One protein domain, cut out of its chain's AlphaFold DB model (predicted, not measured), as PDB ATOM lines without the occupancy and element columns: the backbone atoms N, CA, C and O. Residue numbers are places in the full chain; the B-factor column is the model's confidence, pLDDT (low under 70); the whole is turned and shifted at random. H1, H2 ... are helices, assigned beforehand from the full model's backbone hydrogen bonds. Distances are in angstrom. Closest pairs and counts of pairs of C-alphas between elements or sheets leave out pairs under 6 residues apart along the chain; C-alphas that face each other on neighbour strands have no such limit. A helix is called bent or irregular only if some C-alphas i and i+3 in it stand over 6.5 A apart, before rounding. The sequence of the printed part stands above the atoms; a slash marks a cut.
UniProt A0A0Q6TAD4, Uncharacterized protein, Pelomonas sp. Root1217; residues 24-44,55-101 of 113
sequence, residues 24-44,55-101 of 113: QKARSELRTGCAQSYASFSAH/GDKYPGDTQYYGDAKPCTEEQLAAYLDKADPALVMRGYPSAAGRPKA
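This is residues 24 to 44 and 55 to 101 of the 113 residues of an uncharacterized protein of Pelomonas sp. Root1217 (UniProt A0A0Q6TAD4). One long helix, H1, makes the long axis of this domain, and two short helices pack on it one after the other: H3 steeply tilted at its first residues and H2 crosswise at its middle. The unnamed stretch of residues 55 to 72 wraps round H1 on the way to H2, and after H3 the last printed residues, 92 to 101, fold back toward H2. The helices are not side by side, and H2 and H3 meet each other less clearly than each meets H1. The printed part has 68 residues, with three named helices in the order H1, H2, H3 and no named strand; its class is all helix. It is compact, with a radius of gyration of the C-alphas of 11.5 A, and elongated in outline, with spans of 34 by 20 by 20 A.

Begin at the first printed residue, with H1, residues 24 to 44, the longest helix. Across the cut and a stretch with no named element comes H2, residues 73 to 80. H2 touches H1, and you will find the closest C-alphas of the two at Cys 34 and Tyr 79, 5.9 A apart. The lines of these two helices are about perpendicular, at 83 degrees, and H1 touches H2 with residues 30 to 38 alone. A tight link of 4 residues leads from H2 to H3, residues 85 to 91. H3 touches H1, here with residues 24 to 30 of H1 alone; look at Ala 26 and Gly 91, whose C-alphas are the closest of the two helices at 4.6 A. H1 and H3 stand at a steep tilt of 56 degrees and run opposite ways. H2 and H3 are close but not clearly touching, with 1 pair of C-alphas within 8 A, the closest being those of Leu 80 and Val 88 at 6.6 A. Their lines stand at a steep tilt of 44 degrees, and they run opposite ways. If you check the backbones, every O i to N i+4 pair is within hydrogen-bond range in H1, H2 and H3.

Find C-alpha 24, of Gln 24, at (171.661, 241.375, 147.868); from there H1 runs 21 residues to C-alpha 44, of His 44, at (189.976, 237.276, 171.678), 30.3 A from first to last C-alpha. H2, from Glu 73 to Leu 80, has 8 residues and measures 10.2 A. H3 has 7 residues, from Pro 85 to Gly 91, and measures 9.8 A; it ends with C-alpha 91 at (176.895, 245.173, 147.321). No helix is bent or irregular.

The two C-alphas farthest apart are those of Gly 60 and Ala 96, 34.4 A. From the first printed C-alpha, that of Gln 24, to the last, that of Ala 101, it is 19.9 A. Residues 45 to 54 are cut out and not printed, and C-alphas 44 and 55 are 14.1 A apart across the cut. The link from H1 to H2 goes across this cut: 28 residues lie between the two helices in the chain, 10 of them not printed. Residues 55 to 72 are a long stretch with no named element, and their C-alphas lie 7 to 17 A from the mean of all C-alphas. In the B-factor column the mean pLDDT of the printed part is 85.3. The model's confidence is low, under 70, at 5 residues: look at residues 95 to 97 and residues 100 to 101.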
ATOM      1  N   GLN A  24     172.111 241.952 146.596       84.25
ATOM      2  CA  GLN A  24     171.661 241.375 147.868       84.25
ATOM      3  C   GLN A  24     172.575 240.237 148.324       84.25
ATOM      4  O   GLN A  24     172.897 240.142 149.513       84.25
ATOM      5  N   LYS A  25     173.052 239.413 147.388       88.31
ATOM      6  CA  LYS A  25     174.021 238.360 147.678       88.31
ATOM      7  C   LYS A  25     175.337 238.938 148.196       88.31
ATOM      8  O   LYS A  25     175.790 238.529 149.262       88.31
ATOM      9  N   ALA A  26     175.897 239.944 147.527       89.50
ATOM     10  CA  ALA A  26     177.111 240.622 147.981       89.50
ATOM     11  C   ALA A  26     176.938 241.256 149.374       89.50
ATOM     12  O   ALA A  26     177.803 241.116 150.237       89.50
ATOM     13  N   ARG A  27     175.791 241.888 149.651       87.75
ATOM     14  CA  ARG A  27     175.471 242.419 150.991       87.75
ATOM     15  C   ARG A  27     175.382 241.325 152.052       87.75
ATOM     16  O   ARG A  27     175.815 241.540 153.182       87.75
ATOM     17  N   SER A  28     174.806 240.177 151.708       89.56
ATOM     18  CA  SER A  28     174.733 239.015 152.597       89.56
ATOM     19  C   SER A  28     176.126 238.459 152.907       89.56
ATOM     20  O   SER A  28     176.449 238.212 154.071       89.56
ATOM     21  N   GLU A  29     176.985 238.349 151.892       91.56
ATOM     22  CA  GLU A  29     178.382 237.931 152.050       91.56
ATOM     23  C   GLU A  29     179.154 238.904 152.957       91.56
ATOM     24  O   GLU A  29     179.805 238.466 153.904       91.56
ATOM     25  N   LEU A  30     178.996 240.220 152.766       91.31
ATOM     26  CA  LEU A  30     179.613 241.242 153.626       91.31
ATOM     27  C   LEU A  30     179.118 241.163 155.077       91.31
ATOM     28  O   LEU A  30     179.911 241.280 156.010       91.31
ATOM     29  N   ARG A  31     177.817 240.931 155.292       90.19
ATOM     30  CA  ARG A  31     177.259 240.747 156.644       90.19
ATOM     31  C   ARG A  31     177.772 239.478 157.313       90.19
ATOM     32  O   ARG A  31     178.084 239.508 158.501       90.19
ATOM     33  N   THR A  32     177.894 238.396 156.551       91.06
ATOM     34  CA  THR A  32     178.439 237.123 157.035       91.06
ATOM     35  C   THR A  32     179.916 237.276 157.397       91.06
ATOM     36  O   THR A  32     180.324 236.890 158.490       91.06
ATOM     37  N   GLY A  33     180.710 237.913 156.531       90.38
ATOM     38  CA  GLY A  33     182.122 238.204 156.783       90.38
ATOM     39  C   GLY A  33     182.338 239.112 157.994       90.38
ATOM     40  O   GLY A  33     183.241 238.864 158.797       90.38
ATOM     41  N   CYS A  34     181.465 240.107 158.186       92.50
ATOM     42  CA  CYS A  34     181.471 240.932 159.388       92.50
ATOM     43  C   CYS A  34     181.189 240.102 160.644       92.50
ATOM     44  O   CYS A  34     181.934 240.214 161.614       92.50
ATOM     45  N   ALA A  35     180.152 239.256 160.629       92.19
ATOM     46  CA  ALA A  35     179.790 238.430 161.781       92.19
ATOM     47  C   ALA A  35     180.951 237.511 162.194       92.19
ATOM     48  O   ALA A  35     181.292 237.447 163.373       92.19
ATOM     49  N   GLN A  36     181.615 236.874 161.223       91.88
ATOM     50  CA  GLN A  36     182.811 236.060 161.466       91.88
ATOM     51  C   GLN A  36     183.960 236.884 162.061       91.88
ATOM     52  O   GLN A  36     184.567 236.487 163.053       91.88
ATOM     53  N   SER A  37     184.234 238.057 161.487       90.62
ATOM     54  CA  SER A  37     185.338 238.918 161.928       90.62
ATOM     55  C   SER A  37     185.104 239.482 163.330       90.62
ATOM     56  O   SER A  37     186.014 239.490 164.157       90.62
ATOM     57  N   TYR A  38     183.868 239.874 163.642       90.25
ATOM     58  CA  TYR A  38     183.492 240.357 164.966       90.25
ATOM     59  C   TYR A  38     183.423 239.234 166.010       90.25
ATOM     60  O   TYR A  38     183.812 239.434 167.161       90.25
ATOM     61  N   ALA A  39     182.969 238.036 165.636       90.88
ATOM     62  CA  ALA A  39     183.007 236.870 166.518       90.88
ATOM     63  C   ALA A  39     184.453 236.490 166.879       90.88
ATOM     64  O   ALA A  39     184.756 236.293 168.053       90.88
ATOM     65  N   SER A  40     185.358 236.514 165.897       90.62
ATOM     66  CA  SER A  40     186.802 236.360 166.107       90.62
ATOM     67  C   SER A  40     187.360 237.409 167.063       90.62
ATOM     68  O   SER A  40     187.990 237.081 168.072       90.62
ATOM     69  N   PHE A  41     187.050 238.679 166.798       89.31
ATOM     70  CA  PHE A  41     187.456 239.797 167.638       89.31
ATOM     71  C   PHE A  41     186.959 239.653 169.085       89.31
ATOM     72  O   PHE A  41     187.744 239.730 170.026       89.31
ATOM     73  N   SER A  42     185.664 239.404 169.272       86.94
ATOM     74  CA  SER A  42     185.047 239.288 170.598       86.94
ATOM     75  C   SER A  42     185.514 238.057 171.377       86.94
ATOM     76  O   SER A  42     185.633 238.132 172.599       86.94
ATOM     77  N   ALA A  43     185.849 236.957 170.697       88.12
ATOM     78  CA  ALA A  43     186.436 235.779 171.330       88.12
ATOM     79  C   ALA A  43     187.833 236.059 171.910       88.12
ATOM     80  O   ALA A  43     188.183 235.518 172.957       88.12
ATOM     81  N   HIS A  44     188.614 236.926 171.259       86.44
ATOM     82  CA  HIS A  44     189.976 237.276 171.678       86.44
ATOM     83  C   HIS A  44     190.040 238.527 172.569       86.44
ATOM     84  O   HIS A  44     191.057 238.781 173.215       86.44
ATOM     85  N   GLY A  55     186.838 246.416 162.107       85.38
ATOM     86  CA  GLY A  55     186.443 245.655 160.921       85.38
ATOM     87  C   GLY A  55     187.346 244.475 160.576       85.38
ATOM     88  O   GLY A  55     187.101 243.804 159.581       85.38
ATOM     89  N   ASP A  56     188.369 244.202 161.380       85.25
ATOM     90  CA  ASP A  56     189.317 243.120 161.141       85.25
ATOM     91  C   ASP A  56     189.075 241.962 162.119       85.25
ATOM     92  O   ASP A  56     188.794 242.172 163.303       85.25
ATOM     93  N   LYS A  57     189.214 240.727 161.625       87.38
ATOM     94  CA  LYS A  57     189.294 239.536 162.481       87.38
ATOM     95  C   LYS A  57     190.604 239.521 163.272       87.38
ATOM     96  O   LYS A  57     191.571 240.183 162.886       87.38
ATOM     97  N   TYR A  58     190.671 238.726 164.339       85.94
ATOM     98  CA  TYR A  58     191.912 238.597 165.097       85.94
ATOM     99  C   TYR A  58     193.021 237.979 164.216       85.94
ATOM    100  O   TYR A  58     192.775 236.996 163.504       85.94
ATOM    101  N   PRO A  59     194.238 238.552 164.187       84.56
ATOM    102  CA  PRO A  59     195.312 238.039 163.345       84.56
ATOM    103  C   PRO A  59     195.704 236.622 163.771       84.56
ATOM    104  O   PRO A  59     195.952 236.357 164.942       84.56
ATOM    105  N   GLY A  60     195.778 235.708 162.801       85.88
ATOM    106  CA  GLY A  60     196.076 234.293 163.050       85.88
ATOM    107  C   GLY A  60     194.859 233.441 163.411       85.88
ATOM    108  O   GLY A  60     194.983 232.221 163.459       85.88
ATOM    109  N   ASP A  61     193.681 234.042 163.582       85.62
ATOM    110  CA  ASP A  61     192.462 233.288 163.829       85.62
ATOM    111  C   ASP A  61     191.907 232.679 162.525       85.62
ATOM    112  O   ASP A  61     191.598 233.365 161.533       85.62
ATOM    113  N   THR A  62     191.830 231.350 162.522       85.44
ATOM    114  CA  THR A  62     191.258 230.524 161.447       85.44
ATOM    115  C   THR A  62     189.962 229.854 161.882       85.44
ATOM    116  O   THR A  62     189.444 229.001 161.158       85.44
ATOM    117  N   GLN A  63     189.458 230.187 163.072       86.69
ATOM    118  CA  GLN A  63     188.242 229.599 163.591       86.69
ATOM    119  C   GLN A  63     187.035 230.089 162.789       86.69
ATOM    120  O   GLN A  63     186.912 231.264 162.448       86.69
ATOM    121  N   TYR A  64     186.132 229.161 162.485       86.06
ATOM    122  CA  TYR A  64     184.824 229.494 161.946       86.06
ATOM    123  C   TYR A  64     183.819 229.573 163.092       86.06
ATOM    124  O   TYR A  64     183.641 228.616 163.846       86.06
ATOM    125  N   TYR A  65     183.142 230.707 163.213       86.50
ATOM    126  CA  TYR A  65     182.163 230.959 164.259       86.50
ATOM    127  C   TYR A  65     180.762 230.675 163.721       86.50
ATOM    128  O   TYR A  65     180.105 231.559 163.172       86.50
ATOM    129  N   GLY A  66     180.297 229.431 163.863       84.06
ATOM    130  CA  GLY A  66     178.948 229.028 163.439       84.06
ATOM    131  C   GLY A  66     177.830 229.783 164.171       84.06
ATOM    132  O   GLY A  66     176.798 230.076 163.577       84.06
ATOM    133  N   ASP A  67     178.085 230.177 165.420       82.25
ATOM    134  CA  ASP A  67     177.153 230.917 166.280       82.25
ATOM    135  C   ASP A  67     177.403 232.434 166.284       82.25
ATOM    136  O   ASP A  67     176.958 233.150 167.191       82.25
ATOM    137  N   ALA A  68     178.148 232.944 165.294       86.06
ATOM    138  CA  ALA A  68     178.442 234.365 165.180       86.06
ATOM    139  C   ALA A  68     177.150 235.193 165.161       86.06
ATOM    140  O   ALA A  68     176.244 234.970 164.354       86.06
ATOM    141  N   LYS A  69     177.067 236.183 166.054       86.81
ATOM    142  CA  LYS A  69     175.929 237.101 166.084       86.81
ATOM    143  C   LYS A  69     175.942 238.000 164.844       86.81
ATOM    144  O   LYS A  69     177.019 238.375 164.376       86.81
ATOM    145  N   PRO A  70     174.760 238.375 164.322       86.56
ATOM    146  CA  PRO A  70     174.686 239.323 163.222       86.56
ATOM    147  C   PRO A  70     175.338 240.647 163.629       86.56
ATOM    148  O   PRO A  70     175.111 241.143 164.734       86.56
ATOM    149  N   CYS A  71     176.136 241.217 162.726       88.44
ATOM    150  CA  CYS A  71     176.742 242.522 162.950       88.44
ATOM    151  C   CYS A  71     175.690 243.625 163.058       88.44
ATOM    152  O   CYS A  71     174.733 243.678 162.281       88.44
ATOM    153  N   THR A  72     175.939 244.556 163.971       87.81
ATOM    154  CA  THR A  72     175.264 245.858 164.001       87.81
ATOM    155  C   THR A  72     175.678 246.708 162.797       87.81
ATOM    156  O   THR A  72     176.692 246.440 162.146       87.81
ATOM    157  N   GLU A  73     174.914 247.760 162.490       85.06
ATOM    158  CA  GLU A  73     175.250 248.663 161.379       85.06
ATOM    159  C   GLU A  73     176.596 249.374 161.579       85.06
ATOM    160  O   GLU A  73     177.321 249.599 160.611       85.06
ATOM    161  N   GLU A  74     176.965 249.673 162.827       85.38
ATOM    162  CA  GLU A  74     178.236 250.314 163.180       85.38
ATOM    163  C   GLU A  74     179.428 249.378 162.930       85.38
ATOM    164  O   GLU A  74     180.397 249.768 162.277       85.38
ATOM    165  N   GLN A  75     179.325 248.118 163.367       88.31
ATOM    166  CA  GLN A  75     180.347 247.092 163.119       88.31
ATOM    167  C   GLN A  75     180.465 246.760 161.633       88.31
ATOM    168  O   GLN A  75     181.572 246.595 161.122       88.31
ATOM    169  N   LEU A  76     179.328 246.680 160.933       89.44
ATOM    170  CA  LEU A  76     179.310 246.448 159.497       89.44
ATOM    171  C   LEU A  76     180.000 247.593 158.766       89.44
ATOM    172  O   LEU A  76     180.808 247.339 157.885       89.44
ATOM    173  N   ALA A  77     179.744 248.842 159.141       88.38
ATOM    174  CA  ALA A  77     180.412 249.963 158.508       88.38
ATOM    175  C   ALA A  77     181.933 249.961 158.733       88.38
ATOM    176  O   ALA A  77     182.667 250.169 157.771       88.38
ATOM    177  N   ALA A  78     182.400 249.652 159.949       88.81
ATOM    178  CA  ALA A  78     183.829 249.476 160.221       88.81
ATOM    179  C   ALA A  78     184.432 248.330 159.384       88.81
ATOM    180  O   ALA A  78     185.507 248.475 158.810       88.81
ATOM    181  N   TYR A  79     183.705 247.215 159.248       90.69
ATOM    182  CA  TYR A  79     184.087 246.093 158.386       90.69
ATOM    183  C   TYR A  79     184.172 246.488 156.908       90.69
ATOM    184  O   TYR A  79     185.127 246.125 156.230       90.69
ATOM    185  N   LEU A  80     183.224 247.277 156.398       89.44
ATOM    186  CA  LEU A  80     183.191 247.685 154.990       89.44
ATOM    187  C   LEU A  80     184.386 248.542 154.558       89.44
ATOM    188  O   LEU A  80     184.609 248.662 153.354       89.44
ATOM    189  N   ASP A  81     185.118 249.166 155.483       86.12
ATOM    190  CA  ASP A  81     186.348 249.910 155.175       86.12
ATOM    191  C   ASP A  81     187.583 248.998 155.024       86.12
ATOM    192  O   ASP A  81     188.601 249.429 154.483       86.12
ATOM    193  N   LYS A  82     187.488 247.737 155.467       85.44
ATOM    194  CA  LYS A  82     188.544 246.709 155.391       85.44
ATOM    195  C   LYS A  82     188.191 245.521 154.496       85.44
ATOM    196  O   LYS A  82     189.082 244.787 154.076       85.44
ATOM    197  N   ALA A  83     186.905 245.325 154.229       88.12
ATOM    198  CA  ALA A  83     186.389 244.261 153.386       88.12
ATOM    199  C   ALA A  83     186.908 244.362 151.944       88.12
ATOM    200  O   ALA A  83     187.413 245.398 151.512       88.12
ATOM    201  N   ASP A  84     186.733 243.277 151.187       88.25
ATOM    202  CA  ASP A  84     187.115 243.227 149.778       88.25
ATOM    203  C   ASP A  84     186.434 244.372 148.997       88.25
ATOM    204  O   ASP A  84     185.199 244.406 148.912       88.25
ATOM    205  N   PRO A  85     187.204 245.311 148.413       84.38
ATOM    206  CA  PRO A  85     186.647 246.465 147.722       84.38
ATOM    207  C   PRO A  85     185.784 246.070 146.518       84.38
ATOM    208  O   PRO A  85     184.814 246.769 146.223       84.38
ATOM    209  N   ALA A  86     186.070 244.948 145.850       87.69
ATOM    210  CA  ALA A  86     185.242 244.456 144.751       87.69
ATOM    211  C   ALA A  86     183.873 243.989 145.264       87.69
ATOM    212  O   ALA A  86     182.841 244.312 144.674       87.69
ATOM    213  N   LEU A  87     183.848 243.295 146.405       87.56
ATOM    214  CA  LEU A  87     182.607 242.837 147.027       87.56
ATOM    215  C   LEU A  87     181.790 244.006 147.597       87.56
ATOM    216  O   LEU A  87     180.566 244.033 147.455       87.56
ATOM    217  N   VAL A  88     182.461 245.003 148.185       88.62
ATOM    218  CA  VAL A  88     181.825 246.244 148.653       88.62
ATOM    219  C   VAL A  88     181.199 247.003 147.489       88.62
ATOM    220  O   VAL A  88     180.050 247.410 147.610       88.62
ATOM    221  N   MET A  89     181.895 247.151 146.360       87.81
ATOM    222  CA  MET A  89     181.338 247.794 145.163       87.81
ATOM    223  C   MET A  89     180.167 247.005 144.572       87.81
ATOM    224  O   MET A  89     179.203 247.609 144.112       87.81
ATOM    225  N   ARG A  90     180.206 245.669 144.635       86.38
ATOM    226  CA  ARG A  90     179.104 244.812 144.176       86.38
ATOM    227  C   ARG A  90     177.860 244.946 145.059       86.38
ATOM    228  O   ARG A  90     176.751 245.054 144.554       86.38
ATOM    229  N   GLY A  91     178.019 245.001 146.385       85.81
ATOM    230  CA  GLY A  91     176.895 245.173 147.321       85.81
ATOM    231  C   GLY A  91     176.426 246.624 147.495       85.81
ATOM    232  O   GLY A  91     175.257 246.886 147.798       85.81
ATOM    233  N   TYR A  92     177.332 247.579 147.311       84.88
ATOM    234  CA  TYR A  92     177.125 249.013 147.500       84.88
ATOM    235  C   TYR A  92     177.743 249.809 146.338       84.88
ATOM    236  O   TYR A  92     178.670 250.592 146.550       84.88
ATOM    237  N   PRO A  93     177.212 249.659 145.108       79.38
ATOM    238  CA  PRO A  93     177.720 250.353 143.922       79.38
ATOM    239  C   PRO A  93     177.524 251.871 144.003       79.38
ATOM    240  O   PRO A  93     178.209 252.632 143.325       79.38
ATOM    241  N   SER A  94     176.605 252.328 144.860       76.69
ATOM    242  CA  SER A  94     176.419 253.738 145.183       76.69
ATOM    243  C   SER A  94     176.522 253.981 146.690       76.69
ATOM    244  O   SER A  94     176.231 253.112 147.515       76.69
ATOM    245  N   ALA A  95     176.893 255.208 147.064       66.88
ATOM    246  CA  ALA A  95     176.934 255.636 148.463       66.88
ATOM    247  C   ALA A  95     175.539 255.696 149.122       66.88
ATOM    248  O   ALA A  95     175.447 255.775 150.351       66.88
ATOM    249  N   ALA A  96     174.461 255.662 148.328       59.62
ATOM    250  CA  ALA A  96     173.081 255.618 148.794       59.62
ATOM    251  C   ALA A  96     172.728 254.177 149.198       59.62
ATOM    252  O   ALA A  96     172.246 253.381 148.399       59.62
ATOM    253  N   GLY A  97     173.033 253.822 150.446       64.81
ATOM    254  CA  GLY A  97     172.733 252.504 151.012       64.81
ATOM    255  C   GLY A  97     173.924 251.812 151.666       64.81
ATOM    256  O   GLY A  97     173.718 250.805 152.338       64.81
ATOM    257  N   ARG A  98     175.149 252.347 151.527       75.00
ATOM    258  CA  ARG A  98     176.304 251.880 152.309       75.00
ATOM    259  C   ARG A  98     176.086 252.250 153.785       75.00
ATOM    260  O   ARG A  98     175.904 253.442 154.061       75.00
ATOM    261  N   PRO A  99     176.122 251.279 154.719       75.38
ATOM    262  CA  PRO A  99     176.145 251.537 156.151       75.38
ATOM    263  C   PRO A  99     177.208 252.580 156.457       75.38
ATOM    264  O   PRO A  99     178.367 252.440 156.057       75.38
ATOM    265  N   LYS A 100     176.803 253.662 157.116       68.38
ATOM    266  CA  LYS A 100     177.741 254.688 157.552       68.38
ATOM    267  C   LYS A 100     178.082 254.403 158.994       68.38
ATOM    268  O   LYS A 100     177.199 254.422 159.846       68.38
ATOM    269  N   ALA A 101     179.365 254.202 159.265       59.47
ATOM    270  CA  ALA A 101     179.850 254.290 160.623       59.47
ATOM    271  C   ALA A 101     179.488 255.707 161.051       59.47
ATOM    272  O   ALA A 101     179.812 256.670 160.339       59.47
TER     273      ALA A 101